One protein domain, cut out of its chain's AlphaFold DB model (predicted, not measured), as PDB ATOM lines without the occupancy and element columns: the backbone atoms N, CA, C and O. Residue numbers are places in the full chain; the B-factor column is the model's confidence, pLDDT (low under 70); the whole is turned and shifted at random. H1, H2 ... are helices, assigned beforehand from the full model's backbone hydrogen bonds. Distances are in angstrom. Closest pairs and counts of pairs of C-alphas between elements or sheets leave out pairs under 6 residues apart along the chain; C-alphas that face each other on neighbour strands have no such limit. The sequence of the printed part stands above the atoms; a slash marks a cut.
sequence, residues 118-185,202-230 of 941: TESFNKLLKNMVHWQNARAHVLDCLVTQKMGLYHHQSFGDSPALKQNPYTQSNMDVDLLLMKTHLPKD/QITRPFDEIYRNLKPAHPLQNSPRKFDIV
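Overview. This is residues 118 to 185 and 202 to 230 of the 941 residues of an uncharacterized protein of Octopus bimaculoides (UniProt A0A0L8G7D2). With little regular structure, the model is one long helix, H1, crossed by a short one, H2, and long loops fold back along the last half of H1. Residues 118 to 123 of H1 stick out at one end, and residues 216 to 226 swing out as a free loop. The printed part has 97 residues, with two named helices, H1 then H2, and no named strand; the class is all helix, though these hold only 38 residues. It is only just compact, close to loose, with a radius of gyration of the C-alphas of 14.9 A, and spans 49 by 31 by 26 A.

Along the chain. H1, residues 118 to 146, runs 41.7 A from C-alpha 118 at (340.472, 340.379, 331.472). H2, residues 170 to 178, ends at C-alpha 178 at (355.048, 343.528, 305.901).

Arrangement. H1 touches H2 with residues 131 to 138 alone, about perpendicular at 84 degrees; the closest C-alphas, Arg 135 and Leu 176, are 5.6 A apart. Every O i to N i+4 pair is within hydrogen-bond range in H1, and 3 of 5 in H2.

Size, cuts and confidence. The link H1 to H2 is long. Residues 186 to 201 are not printed, a gap of 27.5 A between C-alphas 185 and 202. Mean pLDDT of the printed part is 76.1, with 21 residues under 70.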
ATOM      1  N   THR A 118     340.151 341.783 331.762       79.75
ATOM      2  CA  THR A 118     340.472 340.379 331.472       79.75
ATOM      3  C   THR A 118     339.837 339.918 330.158       79.75
ATOM      4  O   THR A 118     340.496 339.239 329.370       79.75
ATOM      5  N   GLU A 119     338.596 340.311 329.861       80.25
ATOM      6  CA  GLU A 119     337.929 340.009 328.589       80.25
ATOM      7  C   GLU A 119     338.598 340.734 327.408       80.25
ATOM      8  O   GLU A 119     338.927 340.111 326.393       80.25
ATOM      9  N   SER A 120     338.885 342.030 327.566       80.25
ATOM     10  CA  SER A 120     339.603 342.839 326.575       80.25
ATOM     11  C   SER A 120     340.992 342.262 326.271       80.25
ATOM     12  O   SER A 120     341.341 342.046 325.104       80.25
ATOM     13  N   PHE A 121     341.751 341.893 327.310       80.56
ATOM     14  CA  PHE A 121     343.040 341.214 327.168       80.56
ATOM     15  C   PHE A 121     342.907 339.869 326.440       80.56
ATOM     16  O   PHE A 121     343.662 339.606 325.505       80.56
ATOM     17  N   ASN A 122     341.911 339.045 326.786       80.00
ATOM     18  CA  ASN A 122     341.641 337.780 326.095       80.00
ATOM     19  C   ASN A 122     341.336 337.975 324.602       80.00
ATOM     20  O   ASN A 122     341.804 337.196 323.769       80.00
ATOM     21  N   LYS A 123     340.571 339.010 324.243       81.38
ATOM     22  CA  LYS A 123     340.243 339.339 322.848       81.38
ATOM     23  C   LYS A 123     341.479 339.792 322.067       81.38
ATOM     24  O   LYS A 123     341.723 339.291 320.969       81.38
ATOM     25  N   LEU A 124     342.286 340.686 322.643       81.12
ATOM     26  CA  LEU A 124     343.558 341.128 322.057       81.12
ATOM     27  C   LEU A 124     344.538 339.961 321.886       81.12
ATOM     28  O   LEU A 124     345.163 339.831 320.834       81.12
ATOM     29  N   LEU A 125     344.625 339.079 322.884       79.31
ATOM     30  CA  LEU A 125     345.506 337.918 322.857       79.31
ATOM     31  C   LEU A 125     345.082 336.892 321.797       79.31
ATOM     32  O   LEU A 125     345.923 336.445 321.021       79.31
ATOM     33  N   LYS A 126     343.786 336.568 321.691       78.81
ATOM     34  CA  LYS A 126     343.260 335.702 320.616       78.81
ATOM     35  C   LYS A 126     343.585 336.267 319.231       78.81
ATOM     36  O   LYS A 126     344.080 335.536 318.378       78.81
ATOM     37  N   ASN A 127     343.395 337.572 319.028       81.25
ATOM     38  CA  ASN A 127     343.746 338.237 317.770       81.25
ATOM     39  C   ASN A 127     345.257 338.185 317.486       81.25
ATOM     40  O   ASN A 127     345.654 337.931 316.351       81.25
ATOM     41  N   MET A 128     346.106 338.366 318.503       81.50
ATOM     42  CA  MET A 128     347.562 338.232 318.376       81.50
ATOM     43  C   MET A 128     347.976 336.805 317.985       81.50
ATOM     44  O   MET A 128     348.788 336.638 317.079       81.50
ATOM     45  N   VAL A 129     347.402 335.779 318.619       79.44
ATOM     46  CA  VAL A 129     347.682 334.367 318.300       79.44
ATOM     47  C   VAL A 129     347.223 334.028 316.880       79.44
ATOM     48  O   VAL A 129     347.987 333.444 316.115       79.44
ATOM     49  N   HIS A 130     346.023 334.453 316.478       79.88
ATOM     50  CA  HIS A 130     345.543 334.301 315.101       79.88
ATOM     51  C   HIS A 130     346.469 334.994 314.083       79.88
ATOM     52  O   HIS A 130     346.798 334.402 313.055       79.88
ATOM     53  N   TRP A 131     346.946 336.207 314.385       82.38
ATOM     54  CA  TRP A 131     347.898 336.944 313.547       82.38
ATOM     55  C   TRP A 131     349.233 336.204 313.393       82.38
ATOM     56  O   TRP A 131     349.708 336.019 312.273       82.38
ATOM     57  N   GLN A 132     349.823 335.720 314.491       82.31
ATOM     58  CA  GLN A 132     351.090 334.980 314.435       82.31
ATOM     59  C   GLN A 132     350.940 333.610 313.754       82.31
ATOM     60  O   GLN A 132     351.798 333.236 312.960       82.31
ATOM     61  N   ASN A 133     349.822 332.905 313.959       82.56
ATOM     62  CA  ASN A 133     349.526 331.660 313.240       82.56
ATOM     63  C   ASN A 133     349.388 331.890 311.725       82.56
ATOM     64  O   ASN A 133     349.872 331.083 310.935       82.56
ATOM     65  N   ALA A 134     348.781 333.008 311.309       81.62
ATOM     66  CA  ALA A 134     348.705 333.386 309.900       81.62
ATOM     67  C   ALA A 134     350.099 333.709 309.324       81.62
ATOM     68  O   ALA A 134     350.454 333.191 308.269       81.62
ATOM     69  N   ARG A 135     350.931 334.482 310.044       84.88
ATOM     70  CA  ARG A 135     352.335 334.754 309.660       84.88
ATOM     71  C   ARG A 135     353.168 333.472 309.530       84.88
ATOM     72  O   ARG A 135     353.944 333.346 308.586       84.88
ATOM     73  N   ALA A 136     352.994 332.520 310.448       83.94
ATOM     74  CA  ALA A 136     353.676 331.229 310.412       83.94
ATOM     75  C   ALA A 136     353.254 330.388 309.195       83.94
ATOM     76  O   ALA A 136     354.115 329.834 308.516       83.94
ATOM     77  N   HIS A 137     351.958 330.355 308.864       83.44
ATOM     78  CA  HIS A 137     351.473 329.668 307.664       83.44
ATOM     79  C   HIS A 137     352.013 330.300 306.373       83.44
ATOM     80  O   HIS A 137     352.512 329.584 305.511       83.44
ATOM     81  N   VAL A 138     352.020 331.636 306.271       85.81
ATOM     82  CA  VAL A 138     352.631 332.355 305.138       85.81
ATOM     83  C   VAL A 138     354.106 331.974 304.956       85.81
ATOM     84  O   VAL A 138     354.559 331.798 303.824       85.81
ATOM     85  N   LEU A 139     354.862 331.811 306.048       87.38
ATOM     86  CA  LEU A 139     356.247 331.344 305.973       87.38
ATOM     87  C   LEU A 139     356.345 329.904 305.448       87.38
ATOM     88  O   LEU A 139     357.207 329.646 304.609       87.38
ATOM     89  N   ASP A 140     355.470 328.995 305.883       85.38
ATOM     90  CA  ASP A 140     355.443 327.605 305.404       85.38
ATOM     91  C   ASP A 140     355.087 327.526 303.905       85.38
ATOM     92  O   ASP A 140     355.788 326.879 303.126       85.38
ATOM     93  N   CYS A 141     354.105 328.310 303.441       86.69
ATOM     94  CA  CYS A 141     353.811 328.480 302.012       86.69
ATOM     95  C   CYS A 141     355.035 329.005 301.230       86.69
ATOM     96  O   CYS A 141     355.351 328.512 300.148       86.69
ATOM     97  N   LEU A 142     355.783 329.977 301.769       88.31
ATOM     98  CA  LEU A 142     356.996 330.491 301.116       88.31
ATOM     99  C   LEU A 142     358.159 329.485 301.123       88.31
ATOM    100  O   LEU A 142     358.970 329.476 300.195       88.31
ATOM    101  N   VAL A 143     358.281 328.653 302.157       88.19
ATOM    102  CA  VAL A 143     359.319 327.617 302.255       88.19
ATOM    103  C   VAL A 143     358.993 326.435 301.337       88.19
ATOM    104  O   VAL A 143     359.866 325.998 300.589       88.19
ATOM    105  N   THR A 144     357.741 325.978 301.295       88.00
ATOM    106  CA  THR A 144     357.277 324.928 300.370       88.00
ATOM    107  C   THR A 144     357.419 325.351 298.907       88.00
ATOM    108  O   THR A 144     357.984 324.595 298.116       88.00
ATOM    109  N   GLN A 145     357.072 326.594 298.555       88.44
ATOM    110  CA  GLN A 145     357.378 327.171 297.238       88.44
ATOM    111  C   GLN A 145     358.878 327.147 296.899       88.44
ATOM    112  O   GLN A 145     359.249 326.756 295.792       88.44
ATOM    113  N   LYS A 146     359.758 327.512 297.843       88.19
ATOM    114  CA  LYS A 146     361.223 327.446 297.659       88.19
ATOM    115  C   LYS A 146     361.746 326.013 297.492       88.19
ATOM    116  O   LYS A 146     362.769 325.826 296.839       88.19
ATOM    117  N   MET A 147     361.044 325.014 298.030       87.56
ATOM    118  CA  MET A 147     361.303 323.586 297.786       87.56
ATOM    119  C   MET A 147     360.707 323.074 296.458       87.56
ATOM    120  O   MET A 147     360.919 321.916 296.104       87.56
ATOM    121  N   GLY A 148     359.978 323.912 295.709       86.75
ATOM    122  CA  GLY A 148     359.304 323.545 294.458       86.75
ATOM    123  C   GLY A 148     357.907 322.932 294.631       86.75
ATOM    124  O   GLY A 148     357.356 322.400 293.669       86.75
ATOM    125  N   LEU A 149     357.326 322.997 295.832       86.69
ATOM    126  CA  LEU A 149     356.047 322.380 296.201       86.69
ATOM    127  C   LEU A 149     354.893 323.403 296.202       86.69
ATOM    128  O   LEU A 149     354.333 323.727 297.244       86.69
ATOM    129  N   TYR A 150     354.517 323.892 295.017       82.44
ATOM    130  CA  TYR A 150     353.539 324.984 294.825       82.44
ATOM    131  C   TYR A 150     352.074 324.650 295.172       82.44
ATOM    132  O   TYR A 150     351.243 325.549 295.236       82.44
ATOM    133  N   HIS A 151     351.741 323.372 295.376       76.75
ATOM    134  CA  HIS A 151     350.371 322.906 295.657       76.75
ATOM    135  C   HIS A 151     350.280 322.048 296.932       76.75
ATOM    136  O   HIS A 151     349.308 321.326 297.128       76.75
ATOM    137  N   HIS A 152     351.316 322.064 297.782       73.38
ATOM    138  CA  HIS A 152     351.344 321.250 299.004       73.38
ATOM    139  C   HIS A 152     350.581 321.901 300.166       73.38
ATOM    140  O   HIS A 152     349.890 321.214 300.913       73.38
ATOM    141  N   GLN A 153     350.683 323.227 300.291       70.56
ATOM    142  CA  GLN A 153     349.904 324.043 301.216       70.56
ATOM    143  C   GLN A 153     349.561 325.379 300.543       70.56
ATOM    144  O   GLN A 153     350.322 326.340 300.663       70.56
ATOM    145  N   SER A 154     348.438 325.444 299.823       73.94
ATOM    146  CA  SER A 154     347.913 326.724 299.332       73.94
ATOM    147  C   SER A 154     347.423 327.566 300.511       73.94
ATOM    148  O   SER A 154     346.715 327.045 301.380       73.94
ATOM    149  N   PHE A 155     347.707 328.868 300.506       75.38
ATOM    150  CA  PHE A 155     347.333 329.783 301.592       75.38
ATOM    151  C   PHE A 155     345.822 329.789 301.919       75.38
ATOM    152  O   PHE A 155     345.433 329.990 303.068       75.38
ATOM    153  N   GLY A 156     344.962 329.545 300.920       68.44
ATOM    154  CA  GLY A 156     343.501 329.509 301.085       68.44
ATOM    155  C   GLY A 156     342.887 328.146 301.453       68.44
ATOM    156  O   GLY A 156     341.726 328.097 301.863       68.44
ATOM    157  N   ASP A 157     343.623 327.036 301.317       64.75
ATOM    158  CA  ASP A 157     343.016 325.690 301.324       64.75
ATOM    159  C   ASP A 157     343.093 324.957 302.673       64.75
ATOM    160  O   ASP A 157     342.355 323.991 302.892       64.75
ATOM    161  N   SER A 158     343.934 325.411 303.609       61.44
ATOM    162  CA  SER A 158     344.207 324.672 304.851       61.44
ATOM    163  C   SER A 158     342.986 324.592 305.794       61.44
ATOM    164  O   SER A 158     342.536 325.616 306.321       61.44
ATOM    165  N   PRO A 159     342.442 323.389 306.085       57.38
ATOM    166  CA  PRO A 159     341.176 323.237 306.812       57.38
ATOM    167  C   PRO A 159     341.244 323.705 308.272       57.38
ATOM    168  O   PRO A 159     340.249 324.203 308.794       57.38
ATOM    169  N   ALA A 160     342.412 323.613 308.917       56.47
ATOM    170  CA  ALA A 160     342.619 324.101 310.283       56.47
ATOM    171  C   ALA A 160     342.685 325.640 310.375       56.47
ATOM    172  O   ALA A 160     342.476 326.205 311.446       56.47
ATOM    173  N   LEU A 161     342.960 326.324 309.259       59.22
ATOM    174  CA  LEU A 161     343.119 327.779 309.194       59.22
ATOM    175  C   LEU A 161     341.877 328.503 308.658       59.22
ATOM    176  O   LEU A 161     341.787 329.715 308.815       59.22
ATOM    177  N   LYS A 162     340.854 327.798 308.156       60.06
ATOM    178  CA  LYS A 162     339.567 328.411 307.753       60.06
ATOM    179  C   LYS A 162     338.841 329.148 308.893       60.06
ATOM    180  O   LYS A 162     337.993 329.995 308.631       60.06
ATOM    181  N   GLN A 163     339.187 328.860 310.152       63.84
ATOM    182  CA  GLN A 163     338.692 329.576 311.338       63.84
ATOM    183  C   GLN A 163     339.480 330.864 311.659       63.84
ATOM    184  O   GLN A 163     339.035 331.666 312.478       63.84
ATOM    185  N   ASN A 164     340.644 331.082 311.039       72.75
ATOM    186  CA  ASN A 164     341.488 332.248 311.280       72.75
ATOM    187  C   ASN A 164     341.011 333.440 310.420       72.75
ATOM    188  O   ASN A 164     340.960 333.330 309.194       72.75
ATOM    189  N   PRO A 165     340.676 334.603 311.015       72.69
ATOM    190  CA  PRO A 165     340.195 335.759 310.256       72.69
ATOM    191  C   PRO A 165     341.248 336.386 309.328       72.69
ATOM    192  O   PRO A 165     340.867 337.131 308.431       72.69
ATOM    193  N   TYR A 166     342.543 336.103 309.517       75.12
ATOM    194  CA  TYR A 166     343.639 336.709 308.745       75.12
ATOM    195  C   TYR A 166     344.109 335.872 307.541       75.12
ATOM    196  O   TYR A 166     345.035 336.280 306.850       75.12
ATOM    197  N   THR A 167     343.502 334.709 307.281       71.94
ATOM    198  CA  THR A 167     343.850 333.828 306.145       71.94
ATOM    199  C   THR A 167     342.698 333.675 305.150       71.94
ATOM    200  O   THR A 167     342.564 332.647 304.494       71.94
ATOM    201  N   GLN A 168     341.819 334.681 305.066       67.19
ATOM    202  CA  GLN A 168     340.604 334.629 304.242       67.19
ATOM    203  C   GLN A 168     340.796 335.193 302.826       67.19
ATOM    204  O   GLN A 168     339.996 334.881 301.947       67.19
ATOM    205  N   SER A 169     341.822 336.017 302.581       64.75
ATOM    206  CA  SER A 169     342.083 336.578 301.253       64.75
ATOM    207  C   SER A 169     343.574 336.737 300.942       64.75
ATOM    208  O   SER A 169     344.396 336.989 301.819       64.75
ATOM    209  N   ASN A 170     343.921 336.696 299.651       61.66
ATOM    210  CA  ASN A 170     345.280 337.004 299.188       61.66
ATOM    211  C   ASN A 170     345.699 338.466 299.449       61.66
ATOM    212  O   ASN A 170     346.890 338.767 299.431       61.66
ATOM    213  N   MET A 171     344.750 339.370 299.724       58.03
ATOM    214  CA  MET A 171     345.039 340.760 300.101       58.03
ATOM    215  C   MET A 171     345.600 340.863 301.530       58.03
ATOM    216  O   MET A 171     346.392 341.757 301.826       58.03
ATOM    217  N   ASP A 172     345.244 339.919 302.410       64.88
ATOM    218  CA  ASP A 172     345.775 339.850 303.775       64.88
ATOM    219  C   ASP A 172     347.252 339.414 303.791       64.88
ATOM    220  O   ASP A 172     348.008 339.805 304.682       64.88
ATOM    221  N   VAL A 173     347.697 338.664 302.774       74.00
ATOM    222  CA  VAL A 173     349.072 338.143 302.684       74.00
ATOM    223  C   VAL A 173     350.100 339.268 302.640       74.00
ATOM    224  O   VAL A 173     351.056 339.235 303.408       74.00
ATOM    225  N   ASP A 174     349.905 340.305 301.822       74.62
ATOM    226  CA  ASP A 174     350.859 341.424 301.747       74.62
ATOM    227  C   ASP A 174     350.979 342.164 303.098       74.62
ATOM    228  O   ASP A 174     352.069 342.603 303.476       74.62
ATOM    229  N   LEU A 175     349.901 342.232 303.892       77.75
ATOM    230  CA  LEU A 175     349.948 342.767 305.260       77.75
ATOM    231  C   LEU A 175     350.708 341.832 306.216       77.75
ATOM    232  O   LEU A 175     351.512 342.312 307.021       77.75
ATOM    233  N   LEU A 176     350.501 340.516 306.105       80.19
ATOM    234  CA  LEU A 176     351.228 339.490 306.862       80.19
ATOM    235  C   LEU A 176     352.712 339.408 306.473       80.19
ATOM    236  O   LEU A 176     353.539 339.067 307.313       80.19
ATOM    237  N   LEU A 177     353.100 339.765 305.250       80.12
ATOM    238  CA  LEU A 177     354.511 339.850 304.864       80.12
ATOM    239  C   LEU A 177     355.190 341.107 305.428       80.12
ATOM    240  O   LEU A 177     356.370 341.055 305.768       80.12
ATOM    241  N   MET A 178     354.461 342.222 305.565       73.19
ATOM    242  CA  MET A 178     355.048 343.528 305.901       73.19
ATOM    243  C   MET A 178     354.970 343.932 307.385       73.19
ATOM    244  O   MET A 178     355.817 344.706 307.835       73.19
ATOM    245  N   LYS A 179     353.987 343.454 308.167       77.62
ATOM    246  CA  LYS A 179     353.737 343.935 309.548       77.62
ATOM    247  C   LYS A 179     354.013 342.885 310.631       77.62
ATOM    248  O   LYS A 179     353.221 341.971 310.845       77.62
ATOM    249  N   THR A 180     355.097 343.063 311.386       77.56
ATOM    250  CA  THR A 180     355.532 342.140 312.461       77.56
ATOM    251  C   THR A 180     354.530 341.996 313.618       77.56
ATOM    252  O   THR A 180     354.463 340.949 314.260       77.56
ATOM    253  N   HIS A 181     353.715 343.023 313.864       75.50
ATOM    254  CA  HIS A 181     352.738 343.097 314.951       75.50
ATOM    255  C   HIS A 181     351.313 343.296 314.421       75.50
ATOM    256  O   HIS A 181     351.110 343.811 313.318       75.50
ATOM    257  N   LEU A 182     350.326 342.916 315.236       74.75
ATOM    258  CA  LEU A 182     348.911 343.147 314.950       74.75
ATOM    259  C   LEU A 182     348.650 344.665 314.805       74.75
ATOM    260  O   LEU A 182     349.045 345.422 315.698       74.75
ATOM    261  N   PRO A 183     347.991 345.137 313.727       67.81
ATOM    262  CA  PRO A 183     347.623 346.544 313.584       67.81
ATOM    263  C   PRO A 183     346.788 347.045 314.773       67.81
ATOM    264  O   PRO A 183     345.840 346.377 315.185       67.81
ATOM    265  N   LYS A 184     347.140 348.221 315.316       59.81
ATOM    266  CA  LYS A 184     346.479 348.804 316.502       59.81
ATOM    267  C   LYS A 184     345.000 349.114 316.256       59.81
ATOM    268  O   LYS A 184     344.172 348.852 317.123       59.81
ATOM    269  N   ASP A 185     344.672 349.587 315.058       54.69
ATOM    270  CA  ASP A 185     343.299 349.606 314.565       54.69
ATOM    271  C   ASP A 185     342.927 348.200 314.093       54.69
ATOM    272  O   ASP A 185     343.344 347.753 313.019       54.69
ATOM    273  N   GLN A 202     348.291 345.570 287.532       49.00
ATOM    274  CA  GLN A 202     348.775 344.356 288.178       49.00
ATOM    275  C   GLN A 202     348.385 343.088 287.396       49.00
ATOM    276  O   GLN A 202     347.363 342.466 287.679       49.00
ATOM    277  N   ILE A 203     349.263 342.611 286.504       52.69
ATOM    278  CA  ILE A 203     349.350 341.169 286.199       52.69
ATOM    279  C   ILE A 203     350.044 340.493 287.396       52.69
ATOM    280  O   ILE A 203     351.189 340.040 287.336       52.69
ATOM    281  N   THR A 204     349.367 340.498 288.547       60.12
ATOM    282  CA  THR A 204     349.854 339.862 289.772       60.12
ATOM    283  C   THR A 204     349.670 338.363 289.680       60.12
ATOM    284  O   THR A 204     348.549 337.855 289.692       60.12
ATOM    285  N   ARG A 205     350.794 337.650 289.642       70.81
ATOM    286  CA  ARG A 205     350.815 336.206 289.855       70.81
ATOM    287  C   ARG A 205     350.236 335.868 291.248       70.81
ATOM    288  O   ARG A 205     350.534 336.610 292.189       70.81
ATOM    289  N   PRO A 206     349.468 334.770 291.404       77.81
ATOM    290  CA  PRO A 206     349.028 334.278 292.711       77.81
ATOM    291  C   PRO A 206     350.185 334.101 293.703       77.81
ATOM    292  O   PRO A 206     351.304 333.761 293.310       77.81
ATOM    293  N   PHE A 207     349.903 334.302 294.993       80.81
ATOM    294  CA  PHE A 207     350.901 334.197 296.063       80.81
ATOM    295  C   PHE A 207     351.588 332.825 296.094       80.81
ATOM    296  O   PHE A 207     352.811 332.758 296.207       80.81
ATOM    297  N   ASP A 208     350.820 331.748 295.924       81.62
ATOM    298  CA  ASP A 208     351.299 330.359 295.977       81.62
ATOM    299  C   ASP A 208     352.231 329.978 294.808       81.62
ATOM    300  O   ASP A 208     352.890 328.940 294.838       81.62
ATOM    301  N   GLU A 209     352.352 330.839 293.790       82.94
ATOM    302  CA  GLU A 209     353.195 330.611 292.615       82.94
ATOM    303  C   GLU A 209     354.385 331.579 292.490       82.94
ATOM    304  O   GLU A 209     355.083 331.547 291.470       82.94
ATOM    305  N   ILE A 210     354.653 332.452 293.468       84.88
ATOM    306  CA  ILE A 210     355.689 333.503 293.362       84.88
ATOM    307  C   ILE A 210     357.051 332.943 292.918       84.88
ATOM    308  O   ILE A 210     357.693 333.533 292.053       84.88
ATOM    309  N   TYR A 211     357.476 331.784 293.427       86.19
ATOM    310  CA  TYR A 211     358.774 331.185 293.062       86.19
ATOM    311  C   TYR A 211     358.734 330.294 291.798       86.19
ATOM    312  O   TYR A 211     359.773 329.812 291.347       86.19
ATOM    313  N   ARG A 212     357.568 330.086 291.167       84.25
ATOM    314  CA  ARG A 212     357.399 329.144 290.041       84.25
ATOM    315  C   ARG A 212     358.178 329.596 288.799       84.25
ATOM    316  O   ARG A 212     357.825 330.586 288.162       84.25
ATOM    317  N   ASN A 213     359.237 328.877 288.430       81.06
ATOM    318  CA  ASN A 213     360.156 329.244 287.337       81.06
ATOM    319  C   ASN A 213     360.853 330.617 287.509       81.06
ATOM    320  O   ASN A 213     361.399 331.141 286.541       81.06
ATOM    321  N   LEU A 214     360.851 331.200 288.714       82.88
ATOM    322  CA  LEU A 214     361.506 332.476 289.020       82.88
ATOM    323  C   LEU A 214     362.616 332.270 290.055       82.88
ATOM    324  O   LEU A 214     362.582 331.338 290.855       82.88
ATOM    325  N   LYS A 215     363.625 333.144 290.032       82.06
ATOM    326  CA  LYS A 215     364.764 333.116 290.958       82.06
ATOM    327  C   LYS A 215     364.907 334.483 291.638       82.06
ATOM    328  O   LYS A 215     364.702 335.494 290.966       82.06
ATOM    329  N   PRO A 216     365.253 334.545 292.938       83.62
ATOM    330  CA  PRO A 216     365.610 335.807 293.586       83.62
ATOM    331  C   PRO A 216     366.915 336.362 293.000       83.62
ATOM    332  O   PRO A 216     367.758 335.584 292.549       83.62
ATOM    333  N   ALA A 217     367.117 337.684 293.057       79.31
ATOM    334  CA  ALA A 217     368.361 338.301 292.586       79.31
ATOM    335  C   ALA A 217     369.582 337.840 293.402       79.31
ATOM    336  O   ALA A 217     370.661 337.626 292.850       79.31
ATOM    337  N   HIS A 218     369.396 337.627 294.710       79.75
ATOM    338  CA  HIS A 218     370.441 337.166 295.621       79.75
ATOM    339  C   HIS A 218     369.938 336.057 296.564       79.75
ATOM    340  O   HIS A 218     368.762 336.053 296.948       79.75
ATOM    341  N   PRO A 219     370.811 335.119 296.990       80.75
ATOM    342  CA  PRO A 219     370.497 334.168 298.052       80.75
ATOM    343  C   PRO A 219     370.126 334.889 299.352       80.75
ATOM    344  O   PRO A 219     370.741 335.891 299.708       80.75
ATOM    345  N   LEU A 220     369.178 334.332 300.112       79.94
ATOM    346  CA  LEU A 220     368.672 334.939 301.355       79.94
ATOM    347  C   LEU A 220     369.771 335.173 302.416       79.94
ATOM    348  O   LEU A 220     369.651 336.058 303.257       79.94
ATOM    349  N   GLN A 221     370.858 334.396 302.356       77.69
ATOM    350  CA  GLN A 221     372.044 334.532 303.212       77.69
ATOM    351  C   GLN A 221     372.790 335.863 303.009       77.69
ATOM    352  O   GLN A 221     373.453 336.322 303.937       77.69
ATOM    353  N   ASN A 222     372.660 336.474 301.827       75.75
ATOM    354  CA  ASN A 222     373.298 337.742 301.462       75.75
ATOM    355  C   ASN A 222     372.363 338.947 301.677       75.75
ATOM    356  O   ASN A 222     372.784 340.090 301.518       75.75
ATOM    357  N   SER A 223     371.094 338.713 302.026       72.56
ATOM    358  CA  SER A 223     370.166 339.769 302.435       72.56
ATOM    359  C   SER A 223     370.500 340.248 303.857       72.56
ATOM    360  O   SER A 223     370.919 339.431 304.683       72.56
ATOM    361  N   PRO A 224     370.277 341.533 304.197       71.56
ATOM    362  CA  PRO A 224     370.477 342.020 305.561       71.56
ATOM    363  C   PRO A 224     369.636 341.194 306.541       71.56
ATOM    364  O   PRO A 224     368.423 341.054 306.366       71.56
ATOM    365  N   ARG A 225     370.289 340.621 307.562       65.88
ATOM    366  CA  ARG A 225     369.609 339.800 308.572       65.88
ATOM    367  C   ARG A 225     368.586 340.655 309.312       65.88
ATOM    368  O   ARG A 225     368.927 341.691 309.873       65.88
ATOM    369  N   LYS A 226     367.339 340.189 309.332       67.81
ATOM    370  CA  LYS A 226     366.259 340.766 310.132       67.81
ATOM    371  C   LYS A 226     365.911 339.804 311.256       67.81
ATOM    372  O   LYS A 226     365.970 338.596 311.062       67.81
ATOM    373  N   PHE A 227     365.510 340.346 312.404       71.00
ATOM    374  CA  PHE A 227     365.015 339.544 313.527       71.00
ATOM    375  C   PHE A 227     363.737 338.759 313.173       71.00
ATOM    376  O   PHE A 227     363.486 337.703 313.744       71.00
ATOM    377  N   ASP A 228     362.947 339.245 312.209       80.94
ATOM    378  CA  ASP A 228     361.727 338.588 311.738       80.94
ATOM    379  C   ASP A 228     361.962 337.835 310.412       80.94
ATOM    380  O   ASP A 228     362.199 338.435 309.357       80.94
ATOM    381  N   ILE A 229     361.868 336.503 310.482       81.38
ATOM    382  CA  ILE A 229     362.091 335.568 309.367       81.38
ATOM    383  C   ILE A 229     360.999 335.700 308.291       81.38
ATOM    384  O   ILE A 229     361.296 335.627 307.096       81.38
ATOM    385  N   VAL A 230     359.745 335.929 308.693       85.44
ATOM    386  CA  VAL A 230     358.603 336.060 307.770       85.44
ATOM    387  C   VAL A 230     358.752 337.339 306.950       85.44
ATOM    388  O   VAL A 230     358.591 337.310 305.733       85.44
TER     389      VAL A 230